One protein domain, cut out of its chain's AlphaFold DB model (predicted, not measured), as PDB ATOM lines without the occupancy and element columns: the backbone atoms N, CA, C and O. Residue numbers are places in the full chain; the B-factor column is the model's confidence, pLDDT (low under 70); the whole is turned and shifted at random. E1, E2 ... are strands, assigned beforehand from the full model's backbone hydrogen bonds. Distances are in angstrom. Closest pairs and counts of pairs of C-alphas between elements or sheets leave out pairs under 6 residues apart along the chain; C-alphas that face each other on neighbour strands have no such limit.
ATOM      1  N   PHE A   7     -10.439   7.792 -50.372       89.75
ATOM      2  CA  PHE A   7     -10.770   8.619 -49.214       89.75
ATOM      3  C   PHE A   7      -9.738   9.737 -49.058       89.75
ATOM      4  O   PHE A   7      -8.565   9.492 -48.787       89.75
ATOM      5  N   LEU A   8     -10.194  10.980 -49.216       93.44
ATOM      6  CA  LEU A   8      -9.380  12.180 -49.023       93.44
ATOM      7  C   LEU A   8      -9.589  12.728 -47.612       93.44
ATOM      8  O   LEU A   8     -10.717  12.965 -47.184       93.44
ATOM      9  N   SER A   9      -8.487  12.947 -46.902       95.69
ATOM     10  CA  SER A   9      -8.459  13.361 -45.495       95.69
ATOM     11  C   SER A   9      -7.904  14.775 -45.307       95.69
ATOM     12  O   SER A   9      -8.246  15.446 -44.334       95.69
ATOM     13  N   GLY A  10      -7.076  15.251 -46.243       95.50
ATOM     14  CA  GLY A  10      -6.420  16.551 -46.167       95.50
ATOM     15  C   GLY A  10      -6.292  17.230 -47.525       95.50
ATOM     16  O   GLY A  10      -6.188  16.578 -48.563       95.50
ATOM     17  N   ILE A  11      -6.275  18.563 -47.508       97.50
ATOM     18  CA  ILE A  11      -6.079  19.395 -48.694       97.50
ATOM     19  C   ILE A  11      -5.230  20.622 -48.347       97.50
ATOM     20  O   ILE A  11      -5.400  21.220 -47.287       97.50
ATOM     21  N   ALA A  12      -4.328  21.010 -49.245       97.38
ATOM     22  CA  ALA A  12      -3.523  22.220 -49.139       97.38
ATOM     23  C   ALA A  12      -3.562  22.992 -50.461       97.38
ATOM     24  O   ALA A  12      -3.119  22.495 -51.497       97.38
ATOM     25  N   ALA A  13      -4.075  24.222 -50.421       96.75
ATOM     26  CA  ALA A  13      -4.062  25.131 -51.561       96.75
ATOM     27  C   ALA A  13      -2.845  26.059 -51.476       96.75
ATOM     28  O   ALA A  13      -2.743  26.875 -50.564       96.75
ATOM     29  N   VAL A  14      -1.935  25.931 -52.439       96.56
ATOM     30  CA  VAL A  14      -0.766  26.806 -52.610       96.56
ATOM     31  C   VAL A  14      -1.144  28.019 -53.466       96.56
ATOM     32  O   VAL A  14      -0.726  29.143 -53.203       96.56
ATOM     33  N   SER A  15      -1.958  27.795 -54.501       95.69
ATOM     34  CA  SER A  15      -2.561  28.821 -55.357       95.69
ATOM     35  C   SER A  15      -3.806  28.257 -56.057       95.69
ATOM     36  O   SER A  15      -4.098  27.066 -55.955       95.69
ATOM     37  N   ALA A  16      -4.519  29.081 -56.834       95.88
ATOM     38  CA  ALA A  16      -5.658  28.623 -57.641       95.88
ATOM     39  C   ALA A  16      -5.295  27.528 -58.671       95.88
ATOM     40  O   ALA A  16      -6.173  26.800 -59.139       95.88
ATOM     41  N   SER A  17      -4.012  27.402 -59.021       96.00
ATOM     42  CA  SER A  17      -3.487  26.417 -59.973       96.00
ATOM     43  C   SER A  17      -2.532  25.398 -59.353       96.00
ATOM     44  O   SER A  17      -1.880  24.654 -60.080       96.00
ATOM     45  N   ASN A  18      -2.432  25.362 -58.024       96.06
ATOM     46  CA  ASN A  18      -1.579  24.424 -57.309       96.06
ATOM     47  C   ASN A  18      -2.271  24.025 -56.002       96.06
ATOM     48  O   ASN A  18      -2.183  24.735 -54.997       96.06
ATOM     49  N   VAL A  19      -3.003  22.913 -56.032       97.19
ATOM     50  CA  VAL A  19      -3.697  22.361 -54.859       97.19
ATOM     51  C   VAL A  19      -3.363  20.884 -54.736       97.19
ATOM     52  O   VAL A  19      -3.382  20.158 -55.726       97.19
ATOM     53  N   TRP A  20      -3.066  20.440 -53.522       97.00
ATOM     54  CA  TRP A  20      -2.726  19.057 -53.214       97.00
ATOM     55  C   TRP A  20      -3.790  18.469 -52.305       97.00
ATOM     56  O   TRP A  20      -4.081  19.046 -51.258       97.00
ATOM     57  N   ALA A  21      -4.355  17.333 -52.694       96.31
ATOM     58  CA  ALA A  21      -5.244  16.534 -51.867       96.31
ATOM     59  C   ALA A  21      -4.535  15.229 -51.510       96.31
ATOM     60  O   ALA A  21      -3.843  14.642 -52.342       96.31
ATOM     61  N   VAL A  22      -4.678  14.801 -50.262       95.69
ATOM     62  CA  VAL A  22      -4.010  13.610 -49.743       95.69
ATOM     63  C   VAL A  22      -4.987  12.749 -48.965       95.69
ATOM     64  O   VAL A  22      -5.981  13.232 -48.415       95.69
ATOM     65  N   GLY A  23      -4.684  11.463 -48.907       94.69
ATOM     66  CA  GLY A  23      -5.520  10.494 -48.236       94.69
ATOM     67  C   GLY A  23      -5.008   9.084 -48.443       94.69
ATOM     68  O   GLY A  23      -3.796   8.831 -48.423       94.69
ATOM     69  N   ASN A  24      -5.947   8.173 -48.647       91.75
ATOM     70  CA  ASN A  24      -5.663   6.799 -48.993       91.75
ATOM     71  C   ASN A  24      -6.654   6.234 -50.013       91.75
ATOM     72  O   ASN A  24      -7.797   6.675 -50.125       91.75
ATOM     73  N   ASP A  25      -6.192   5.241 -50.755       89.00
ATOM     74  CA  ASP A  25      -6.985   4.464 -51.687       89.00
ATOM     75  C   ASP A  25      -6.876   2.976 -51.354       89.00
ATOM     76  O   ASP A  25      -6.024   2.518 -50.582       89.00
ATOM     77  N   ARG A  26      -7.790   2.203 -51.931       84.75
ATOM     78  CA  ARG A  26      -7.672   0.752 -51.990       84.75
ATOM     79  C   ARG A  26      -7.400   0.357 -53.425       84.75
ATOM     80  O   ARG A  26      -8.311   0.222 -54.244       84.75
ATOM     81  N   THR A  27      -6.124   0.155 -53.735       69.94
ATOM     82  CA  THR A  27      -5.735  -0.383 -55.036       69.94
ATOM     83  C   THR A  27      -5.960  -1.898 -55.062       69.94
ATOM     84  O   THR A  27      -5.376  -2.650 -54.288       69.94
ATOM     85  N   GLY A  28      -6.830  -2.367 -55.963       62.91
ATOM     86  CA  GLY A  28      -7.030  -3.796 -56.227       62.91
ATOM     87  C   GLY A  28      -8.471  -4.283 -56.078       62.91
ATOM     88  O   GLY A  28      -9.374  -3.546 -55.700       62.91
ATOM     89  N   LEU A  29      -8.688  -5.555 -56.426       64.38
ATOM     90  CA  LEU A  29     -10.001  -6.209 -56.360       64.38
ATOM     91  C   LEU A  29     -10.306  -6.815 -54.982       64.38
ATOM     92  O   LEU A  29     -11.406  -7.324 -54.786       64.38
ATOM     93  N   ASP A  30      -9.345  -6.793 -54.054       74.69
ATOM     94  CA  ASP A  30      -9.510  -7.359 -52.717       74.69
ATOM     95  C   ASP A  30     -10.138  -6.323 -51.764       74.69
ATOM     96  O   ASP A  30      -9.464  -5.368 -51.362       74.69
ATOM     97  N   PRO A  31     -11.410  -6.494 -51.354       73.25
ATOM     98  CA  PRO A  31     -12.061  -5.594 -50.406       73.25
ATOM     99  C   PRO A  31     -11.486  -5.692 -48.983       73.25
ATOM    100  O   PRO A  31     -11.876  -4.903 -48.122       73.25
ATOM    101  N   TYR A  32     -10.577  -6.630 -48.717       80.38
ATOM    102  CA  TYR A  32      -9.848  -6.778 -47.458       80.38
ATOM    103  C   TYR A  32      -8.370  -6.394 -47.580       80.38
ATOM    104  O   TYR A  32      -7.651  -6.439 -46.583       80.38
ATOM    105  N   GLY A  33      -7.935  -5.946 -48.763       82.81
ATOM    106  CA  GLY A  33      -6.575  -5.479 -49.002       82.81
ATOM    107  C   GLY A  33      -6.215  -4.236 -48.174       82.81
ATOM    108  O   GLY A  33      -7.104  -3.548 -47.644       82.81
ATOM    109  N   PRO A  34      -4.911  -3.941 -48.043       87.31
ATOM    110  CA  PRO A  34      -4.446  -2.767 -47.323       87.31
ATOM    111  C   PRO A  34      -4.850  -1.468 -48.031       87.31
ATOM    112  O   PRO A  34      -5.132  -1.444 -49.229       87.31
ATOM    113  N   TYR A  35      -4.860  -0.384 -47.265       88.69
ATOM    114  CA  TYR A  35      -4.938   0.971 -47.804       88.69
ATOM    115  C   TYR A  35      -3.549   1.472 -48.192       88.69
ATOM    116  O   TYR A  35      -2.582   1.196 -47.477       88.69
ATOM    117  N   PHE A  36      -3.464   2.243 -49.272       89.56
ATOM    118  CA  PHE A  36      -2.233   2.903 -49.690       89.56
ATOM    119  C   PHE A  36      -2.409   4.415 -49.744       89.56
ATOM    120  O   PHE A  36      -3.508   4.920 -49.922       89.56
ATOM    121  N   THR A  37      -1.319   5.157 -49.585       91.94
ATOM    122  CA  THR A  37      -1.273   6.607 -49.723       91.94
ATOM    123  C   THR A  37      -1.792   7.023 -51.089       91.94
ATOM    124  O   THR A  37      -1.269   6.589 -52.118       91.94
ATOM    125  N   PHE A  38      -2.749   7.940 -51.075       91.50
ATOM    126  CA  PHE A  38      -3.334   8.511 -52.272       91.50
ATOM    127  C   PHE A  38      -3.093  10.014 -52.285       91.50
ATOM    128  O   PHE A  38      -3.306  10.695 -51.279       91.50
ATOM    129  N   ILE A  39      -2.597  10.517 -53.412       93.25
ATOM    130  CA  ILE A  39      -2.237  11.922 -53.592       93.25
ATOM    131  C   ILE A  39      -2.785  12.371 -54.934       93.25
ATOM    132  O   ILE A  39      -2.511  11.749 -55.963       93.25
ATOM    133  N   GLU A  40      -3.494  13.491 -54.942       94.56
ATOM    134  CA  GLU A  40      -3.924  14.162 -56.160       94.56
ATOM    135  C   GLU A  40      -3.416  15.598 -56.193       94.56
ATOM    136  O   GLU A  40      -3.403  16.312 -55.189       94.56
ATOM    137  N   HIS A  41      -3.015  16.033 -57.383       95.75
ATOM    138  CA  HIS A  41      -2.550  17.385 -57.644       95.75
ATOM    139  C   HIS A  41      -3.437  18.071 -58.675       95.75
ATOM    140  O   HIS A  41      -3.645  17.559 -59.778       95.75
ATOM    141  N   TRP A  42      -3.953  19.239 -58.311       97.12
ATOM    142  CA  TRP A  42      -4.654  20.155 -59.192       97.12
ATOM    143  C   TRP A  42      -3.669  21.146 -59.791       97.12
ATOM    144  O   TRP A  42      -3.024  21.910 -59.071       97.12
ATOM    145  N   ASN A  43      -3.630  21.186 -61.119       95.81
ATOM    146  CA  ASN A  43      -2.741  22.066 -61.872       95.81
ATOM    147  C   ASN A  43      -3.420  23.347 -62.406       95.81
ATOM    148  O   ASN A  43      -2.875  24.001 -63.293       95.81
ATOM    149  N   GLY A  44      -4.634  23.676 -61.950       96.25
ATOM    150  CA  GLY A  44      -5.432  24.792 -62.484       96.25
ATOM    151  C   GLY A  44      -6.478  24.400 -63.526       96.25
ATOM    152  O   GLY A  44      -7.332  25.218 -63.854       96.25
ATOM    153  N   SER A  45      -6.437  23.167 -64.033       97.12
ATOM    154  CA  SER A  45      -7.377  22.686 -65.057       97.12
ATOM    155  C   SER A  45      -7.885  21.268 -64.820       97.12
ATOM    156  O   SER A  45      -9.030  20.968 -65.153       97.12
ATOM    157  N   ALA A  46      -7.059  20.396 -64.241       96.19
ATOM    158  CA  ALA A  46      -7.432  19.026 -63.931       96.19
ATOM    159  C   ALA A  46      -6.691  18.512 -62.693       96.19
ATOM    160  O   ALA A  46      -5.567  18.930 -62.398       96.19
ATOM    161  N   TRP A  47      -7.324  17.558 -62.013       95.56
ATOM    162  CA  TRP A  47      -6.694  16.735 -60.988       95.56
ATOM    163  C   TRP A  47      -5.915  15.588 -61.632       95.56
ATOM    164  O   TRP A  47      -6.342  15.014 -62.640       95.56
ATOM    165  N   ARG A  48      -4.766  15.248 -61.051       94.31
ATOM    166  CA  ARG A  48      -3.942  14.106 -61.456       94.31
ATOM    167  C   ARG A  48      -3.441  13.363 -60.231       94.31
ATOM    168  O   ARG A  48      -2.887  13.981 -59.329       94.31
ATOM    169  N   VAL A  49      -3.556  12.039 -60.255       91.94
ATOM    170  CA  VAL A  49      -2.962  11.173 -59.232       91.94
ATOM    171  C   VAL A  49      -1.437  11.240 -59.328       91.94
ATOM    172  O   VAL A  49      -0.865  11.053 -60.408       91.94
ATOM    173  N   ILE A  50      -0.788  11.496 -58.198       90.94
ATOM    174  CA  ILE A  50       0.662  11.493 -58.033       90.94
ATOM    175  C   ILE A  50       1.045  10.248 -57.239       90.94
ATOM    176  O   ILE A  50       0.409   9.899 -56.249       90.94
ATOM    177  N   LYS A  51       2.093   9.549 -57.682       87.62
ATOM    178  CA  LYS A  51       2.601   8.389 -56.945       87.62
ATOM    179  C   LYS A  51       3.230   8.856 -55.635       87.62
ATOM    180  O   LYS A  51       4.088   9.738 -55.666       87.62
ATOM    181  N   SER A  52       2.862   8.219 -54.526       85.38
ATOM    182  CA  SER A  52       3.594   8.394 -53.272       85.38
ATOM    183  C   SER A  52       5.054   7.946 -53.446       85.38
ATOM    184  O   SER A  52       5.305   6.887 -54.037       85.38
ATOM    185  N   PRO A  53       6.032   8.717 -52.935       80.44
ATOM    186  CA  PRO A  53       7.426   8.298 -52.849       80.44
ATOM    187  C   PRO A  53       7.662   7.114 -51.900       80.44
ATOM    188  O   PRO A  53       8.718   6.487 -51.984       80.44
ATOM    189  N   SER A  54       6.725   6.801 -50.995       71.56
ATOM    190  CA  SER A  54       6.854   5.716 -50.016       71.56
ATOM    191  C   SER A  54       5.720   4.688 -50.134       71.56
ATOM    192  O   SER A  54       4.876   4.589 -49.244       71.56
ATOM    193  N   PRO A  55       5.712   3.863 -51.202       67.50
ATOM    194  CA  PRO A  55       4.765   2.765 -51.326       67.50
ATOM    195  C   PRO A  55       5.161   1.649 -50.347       67.50
ATOM    196  O   PRO A  55       5.898   0.723 -50.688       67.50
ATOM    197  N   GLY A  56       4.720   1.754 -49.094       73.62
ATOM    198  CA  GLY A  56       4.723   0.610 -48.184       73.62
ATOM    199  C   GLY A  56       3.838  -0.508 -48.742       73.62
ATOM    200  O   GLY A  56       2.914  -0.236 -49.503       73.62
ATOM    201  N   SER A  57       4.104  -1.763 -48.370       82.62
ATOM    202  CA  SER A  57       3.280  -2.921 -48.765       82.62
ATOM    203  C   SER A  57       2.144  -3.235 -47.782       82.62
ATOM    204  O   SER A  57       1.285  -4.061 -48.077       82.62
ATOM    205  N   GLU A  58       2.156  -2.607 -46.606       88.44
ATOM    206  CA  GLU A  58       1.089  -2.665 -45.600       88.44
ATOM    207  C   GLU A  58       0.293  -1.352 -45.585       88.44
ATOM    208  O   GLU A  58       0.625  -0.414 -46.310       88.44
ATOM    209  N   ASN A  59      -0.720  -1.262 -44.715       89.00
ATOM    210  CA  ASN A  59      -1.560  -0.074 -44.565       89.00
ATOM    211  C   ASN A  59      -0.737   1.211 -44.440       89.00
ATOM    212  O   ASN A  59       0.058   1.374 -43.514       89.00
ATOM    213  N   ASN A  60      -0.982   2.158 -45.328       90.81
ATOM    214  CA  ASN A  60      -0.448   3.501 -45.234       90.81
ATOM    215  C   ASN A  60      -1.470   4.519 -45.744       90.81
ATOM    216  O   ASN A  60      -2.416   4.193 -46.459       90.81
ATOM    217  N   GLY A  61      -1.322   5.753 -45.283       92.00
ATOM    218  CA  GLY A  61      -2.251   6.823 -45.594       92.00
ATOM    219  C   GLY A  61      -1.733   8.157 -45.098       92.00
ATOM    220  O   GLY A  61      -1.053   8.243 -44.072       92.00
ATOM    221  N   LEU A  62      -2.071   9.207 -45.833       94.25
ATOM    222  CA  LEU A  62      -1.821  10.580 -45.423       94.25
ATOM    223  C   LEU A  62      -3.077  11.107 -44.727       94.25
ATOM    224  O   LEU A  62      -4.197  10.815 -45.137       94.25
ATOM    225  N   ALA A  63      -2.891  11.830 -43.630       95.19
ATOM    226  CA  ALA A  63      -3.963  12.327 -42.770       95.19
ATOM    227  C   ALA A  63      -4.144  13.846 -42.875       95.19
ATOM    228  O   ALA A  63      -5.223  14.359 -42.604       95.19
ATOM    229  N   ALA A  64      -3.084  14.570 -43.239       95.75
ATOM    230  CA  ALA A  64      -3.121  16.015 -43.389       95.75
ATOM    231  C   ALA A  64      -2.103  16.480 -44.431       95.75
ATOM    232  O   ALA A  64      -1.059  15.851 -44.615       95.75
ATOM    233  N   ALA A  65      -2.396  17.617 -45.057       96.44
ATOM    234  CA  ALA A  65      -1.477  18.354 -45.910       96.44
ATOM    235  C   ALA A  65      -1.443  19.824 -45.480       96.44
ATOM    236  O   ALA A  65      -2.468  20.383 -45.088       96.44
ATOM    237  N   ALA A  66      -0.274  20.453 -45.562       97.12
ATOM    238  CA  ALA A  66      -0.078  21.858 -45.234       97.12
ATOM    239  C   ALA A  66       0.874  22.529 -46.229       97.12
ATOM    240  O   ALA A  66       1.962  22.028 -46.522       97.12
ATOM    241  N   HIS A  67       0.460  23.695 -46.724       96.19
ATOM    242  CA  HIS A  67       1.295  24.582 -47.530       96.19
ATOM    243  C   HIS A  67       2.372  25.239 -46.663       96.19
ATOM    244  O   HIS A  67       2.094  25.698 -45.556       96.19
ATOM    245  N   VAL A  68       3.600  25.311 -47.180       95.06
ATOM    246  CA  VAL A  68       4.687  26.072 -46.556       95.06
ATOM    247  C   VAL A  68       4.615  27.530 -47.034       95.06
ATOM    248  O   VAL A  68       4.863  27.774 -48.222       95.06
ATOM    249  N   PRO A  69       4.339  28.507 -46.143       93.06
ATOM    250  CA  PRO A  69       4.152  29.906 -46.523       93.06
ATOM    251  C   PRO A  69       5.291  30.460 -47.383       93.06
ATOM    252  O   PRO A  69       6.458  30.137 -47.168       93.06
ATOM    253  N   ALA A  70       4.941  31.315 -48.348       91.62
ATOM    254  CA  ALA A  70       5.872  31.938 -49.298       91.62
ATOM    255  C   ALA A  70       6.668  30.960 -50.193       91.62
ATOM    256  O   ALA A  70       7.670  31.344 -50.794       91.62
ATOM    257  N   THR A  71       6.221  29.708 -50.330       92.19
ATOM    258  CA  THR A  71       6.817  28.726 -51.253       92.19
ATOM    259  C   THR A  71       5.754  28.022 -52.099       92.19
ATOM    260  O   THR A  71       4.563  28.175 -51.841       92.19
ATOM    261  N   SER A  72       6.171  27.211 -53.077       91.12
ATOM    262  CA  SER A  72       5.265  26.311 -53.813       91.12
ATOM    263  C   SER A  72       5.047  24.952 -53.131       91.12
ATOM    264  O   SER A  72       4.388  24.084 -53.690       91.12
ATOM    265  N   ARG A  73       5.623  24.752 -51.939       93.25
ATOM    266  CA  ARG A  73       5.819  23.431 -51.336       93.25
ATOM    267  C   ARG A  73       4.683  23.041 -50.403       93.25
ATOM    268  O   ARG A  73       4.111  23.887 -49.710       93.25
ATOM    269  N   VAL A  74       4.443  21.737 -50.317       94.81
ATOM    270  CA  VAL A  74       3.469  21.131 -49.405       94.81
ATOM    271  C   VAL A  74       4.127  19.999 -48.624       94.81
ATOM    272  O   VAL A  74       4.840  19.173 -49.193       94.81
ATOM    273  N   TRP A  75       3.861  19.958 -47.321       95.50
ATOM    274  CA  TRP A  75       4.106  18.785 -46.488       95.50
ATOM    275  C   TRP A  75       2.816  18.007 -46.318       95.50
ATOM    276  O   TRP A  75       1.783  18.598 -46.007       95.50
ATOM    277  N   ALA A  76       2.888  16.690 -46.455       94.88
ATOM    278  CA  ALA A  76       1.847  15.791 -46.003       94.88
ATOM    279  C   ALA A  76       2.376  14.893 -44.893       94.88
ATOM    280  O   ALA A  76       3.540  14.496 -44.890       94.88
ATOM    281  N   VAL A  77       1.510  14.583 -43.937       94.69
ATOM    282  CA  VAL A  77       1.831  13.708 -42.813       94.69
ATOM    283  C   VAL A  77       0.752  12.658 -42.649       94.69
ATOM    284  O   VAL A  77      -0.416  12.889 -42.962       94.69
ATOM    285  N   GLY A  78       1.137  11.508 -42.127       94.44
ATOM    286  CA  GLY A  78       0.232  10.410 -41.858       94.44
ATOM    287  C   GLY A  78       0.966   9.231 -41.253       94.44
ATOM    288  O   GLY A  78       1.869   9.392 -40.425       94.44
ATOM    289  N   PHE A  79       0.566   8.039 -41.667       92.31
ATOM    290  CA  PHE A  79       1.044   6.799 -41.091       92.31
ATOM    291  C   PHE A  79       1.451   5.804 -42.169       92.31
ATOM    292  O   PHE A  79       0.892   5.759 -43.266       92.31
ATOM    293  N   LYS A  80       2.394   4.945 -41.804       91.06
ATOM    294  CA  LYS A  80       2.652   3.684 -42.489       91.06
ATOM    295  C   LYS A  80       2.725   2.567 -41.467       91.06
ATOM    296  O   LYS A  80       3.202   2.772 -40.354       91.06
ATOM    297  N   GLN A  81       2.269   1.395 -41.853       90.75
ATOM    298  CA  GLN A  81       2.383   0.196 -41.053       90.75
ATOM    299  C   GLN A  81       3.614  -0.599 -41.506       90.75
ATOM    300  O   GLN A  81       3.952  -0.645 -42.690       90.75
ATOM    301  N   THR A  82       4.352  -1.165 -40.559       87.94
ATOM    302  CA  THR A  82       5.453  -2.096 -40.830       87.94
ATOM    303  C   THR A  82       5.480  -3.128 -39.718       87.94
ATOM    304  O   THR A  82       5.652  -2.767 -38.555       87.94
ATOM    305  N   ASN A  83       5.300  -4.404 -40.059       88.62
ATOM    306  CA  ASN A  83       5.180  -5.498 -39.095       88.62
ATOM    307  C   ASN A  83       4.105  -5.214 -38.029       88.62
ATOM    308  O   ASN A  83       4.349  -5.394 -36.836       88.62
ATOM    309  N   ASN A  84       2.928  -4.728 -38.447       85.75
ATOM    310  CA  ASN A  84       1.813  -4.333 -37.565       85.75
ATOM    311  C   ASN A  84       2.098  -3.165 -36.603       85.75
ATOM    312  O   ASN A  84       1.314  -2.913 -35.688       85.75
ATOM    313  N   ILE A  85       3.181  -2.415 -36.813       89.50
ATOM    314  CA  ILE A  85       3.489  -1.210 -36.039       89.50
ATOM    315  C   ILE A  85       3.235   0.016 -36.912       89.50
ATOM    316  O   ILE A  85       3.789   0.128 -38.005       89.50
ATOM    317  N   TYR A  86       2.423   0.951 -36.412       88.62
ATOM    318  CA  TYR A  86       2.222   2.249 -37.050       88.62
ATOM    319  C   TYR A  86       3.406   3.176 -36.776       88.62
ATOM    320  O   TYR A  86       3.799   3.399 -35.632       88.62
ATOM    321  N   GLN A  87       3.954   3.738 -37.845       88.19
ATOM    322  CA  GLN A  87       5.049   4.694 -37.839       88.19
ATOM    323  C   GLN A  87       4.617   5.976 -38.544       88.19
ATOM    324  O   GLN A  87       3.782   5.945 -39.449       88.19
ATOM    325  N   THR A  88       5.219   7.101 -38.163       86.62
ATOM    326  CA  THR A  88       5.009   8.371 -38.860       86.62
ATOM    327  C   THR A  88       5.477   8.266 -40.308       86.62
ATOM    328  O   THR A  88       6.576   7.786 -40.594       86.62
ATOM    329  N   LEU A  89       4.641   8.764 -41.210       83.06
ATOM    330  CA  LEU A  89       4.983   9.015 -42.599       83.06
ATOM    331  C   LEU A  89       4.907  10.523 -42.837       83.06
ATOM    332  O   LEU A  89       3.912  11.151 -42.481       83.06
ATOM    333  N   ALA A  90       5.959  11.095 -43.410       85.81
ATOM    334  CA  ALA A  90       5.976  12.475 -43.867       85.81
ATOM    335  C   ALA A  90       6.450  12.495 -45.320       85.81
ATOM    336  O   ALA A  90       7.484  11.911 -45.646       85.81
ATOM    337  N   GLU A  91       5.688  13.163 -46.175       82.81
ATOM    338  CA  GLU A  91       5.971  13.312 -47.596       82.81
ATOM    339  C   GLU A  91       6.042  14.796 -47.959       82.81
ATOM    340  O   GLU A  91       5.362  15.637 -47.366       82.81
ATOM    341  N   PHE A  92       6.906  15.120 -48.916       82.19
ATOM    342  CA  PHE A  92       7.206  16.488 -49.313       82.19
ATOM    343  C   PHE A  92       7.047  16.642 -50.822       82.19
ATOM    344  O   PHE A  92       7.615  15.853 -51.581       82.19
ATOM    345  N   TYR A  93       6.312  17.672 -51.244       81.75
ATOM    346  CA  TYR A  93       5.996  17.925 -52.651       81.75
ATOM    347  C   TYR A  93       6.372  19.346 -53.083       81.75
ATOM    348  O   TYR A  93       6.339  20.289 -52.280       81.75
ATOM    349  N   CYS A  94       6.744  19.464 -54.361       67.38
ATOM    350  CA  CYS A  94       7.265  20.665 -55.018       67.38
ATOM    351  C   CYS A  94       6.208  21.367 -55.871       67.38
ATOM    352  O   CYS A  94       5.490  20.646 -56.600       67.38
TER     353      CYS A  94
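What this domain is: This is residues 7 to 94 of the 94 residues of an uncharacterized protein of Cyanobacteria bacterium 13_1_20CM_4_61_6 (UniProt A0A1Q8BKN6). Two strongly twisted sheets, E1 to E4 and E5 to E7, make a sandwich that is only partly face to face: edge strand E5 packs closely over E1, E2 and E3, while the sheets open like a wedge toward E4 and E7. Apart from the short, slanted E4, the strands run roughly along the long axis; the loop with Asp 30 and the loop with Ala 70 lie at opposite ends, and residues 51 to 59 cross from sheet to sheet. The printed part has 88 residues and seven named strands, E1 to E7 along the chain, no named helix, and both sheets, in the orders E1 E2 E3 E4 and E5 E6 E7, are antiparallel. The class is all strand, and the whole is compact, with a radius of gyration of the C-alphas of 13.2 A, and only just elongated, spanning 39 by 26 by 18 A.

Where its parts are: Find C-alpha 7 at (-10.770, 8.619, -49.214); from there E1, residues 7 to 15, runs 22.7 A and bends by 56 degrees at residue 10. E2, residues 18 to 25, runs 21.4 A; E3, residues 36 to 42, 19.8 A; E4, residues 47 to 50, 9.5 A. In the second sheet, look for C-alpha 60 at (-0.448, 3.501, -45.234), where E5, residues 60 to 67, begins its 21.3 A and bends by 52 degrees at residue 63. E6, residues 74 to 82, runs 24.8 A, and E7, residues 85 to 93, runs 25.5 A to C-alpha 93 at (5.996, 17.925, -52.651).

How they stand to each other: Begin with the larger sheet, a meander, each strand the antiparallel neighbour of the one before. In the hairpin E1 and E2, N 12 and O 20 are 2.8 A apart; in E2 and E3, N 23 and O 38 are 2.8 A apart; in E3 and E4, at 140 degrees, N 41 and O 48 are 2.8 A apart. E5, E6 and E7 form a second meander: look at N 63 and O 77, 2.8 A, and N 76 and O 91, 2.8 A. Between the sheets, the closest C-alphas of E1 and E5 are those of Gly 10 and Ala 64, 4.3 A; of E2 and E5, Gly 23 and Leu 62, 4.6 A; of E3 and E5, Thr 37 and Gly 61, 4.2 A. E3 and E6 are near each other, with 6 pairs of C-alphas within 10 A. E4 and E7 are apart.

The domain as a whole: The C-alphas of Asp 30 and Ala 70, the two farthest apart, are 42.3 A apart. The printed part has no cut and no long link. Mean pLDDT of the printed part is 89.5; look for values under 70 at residues 27 to 29, 55 and 94.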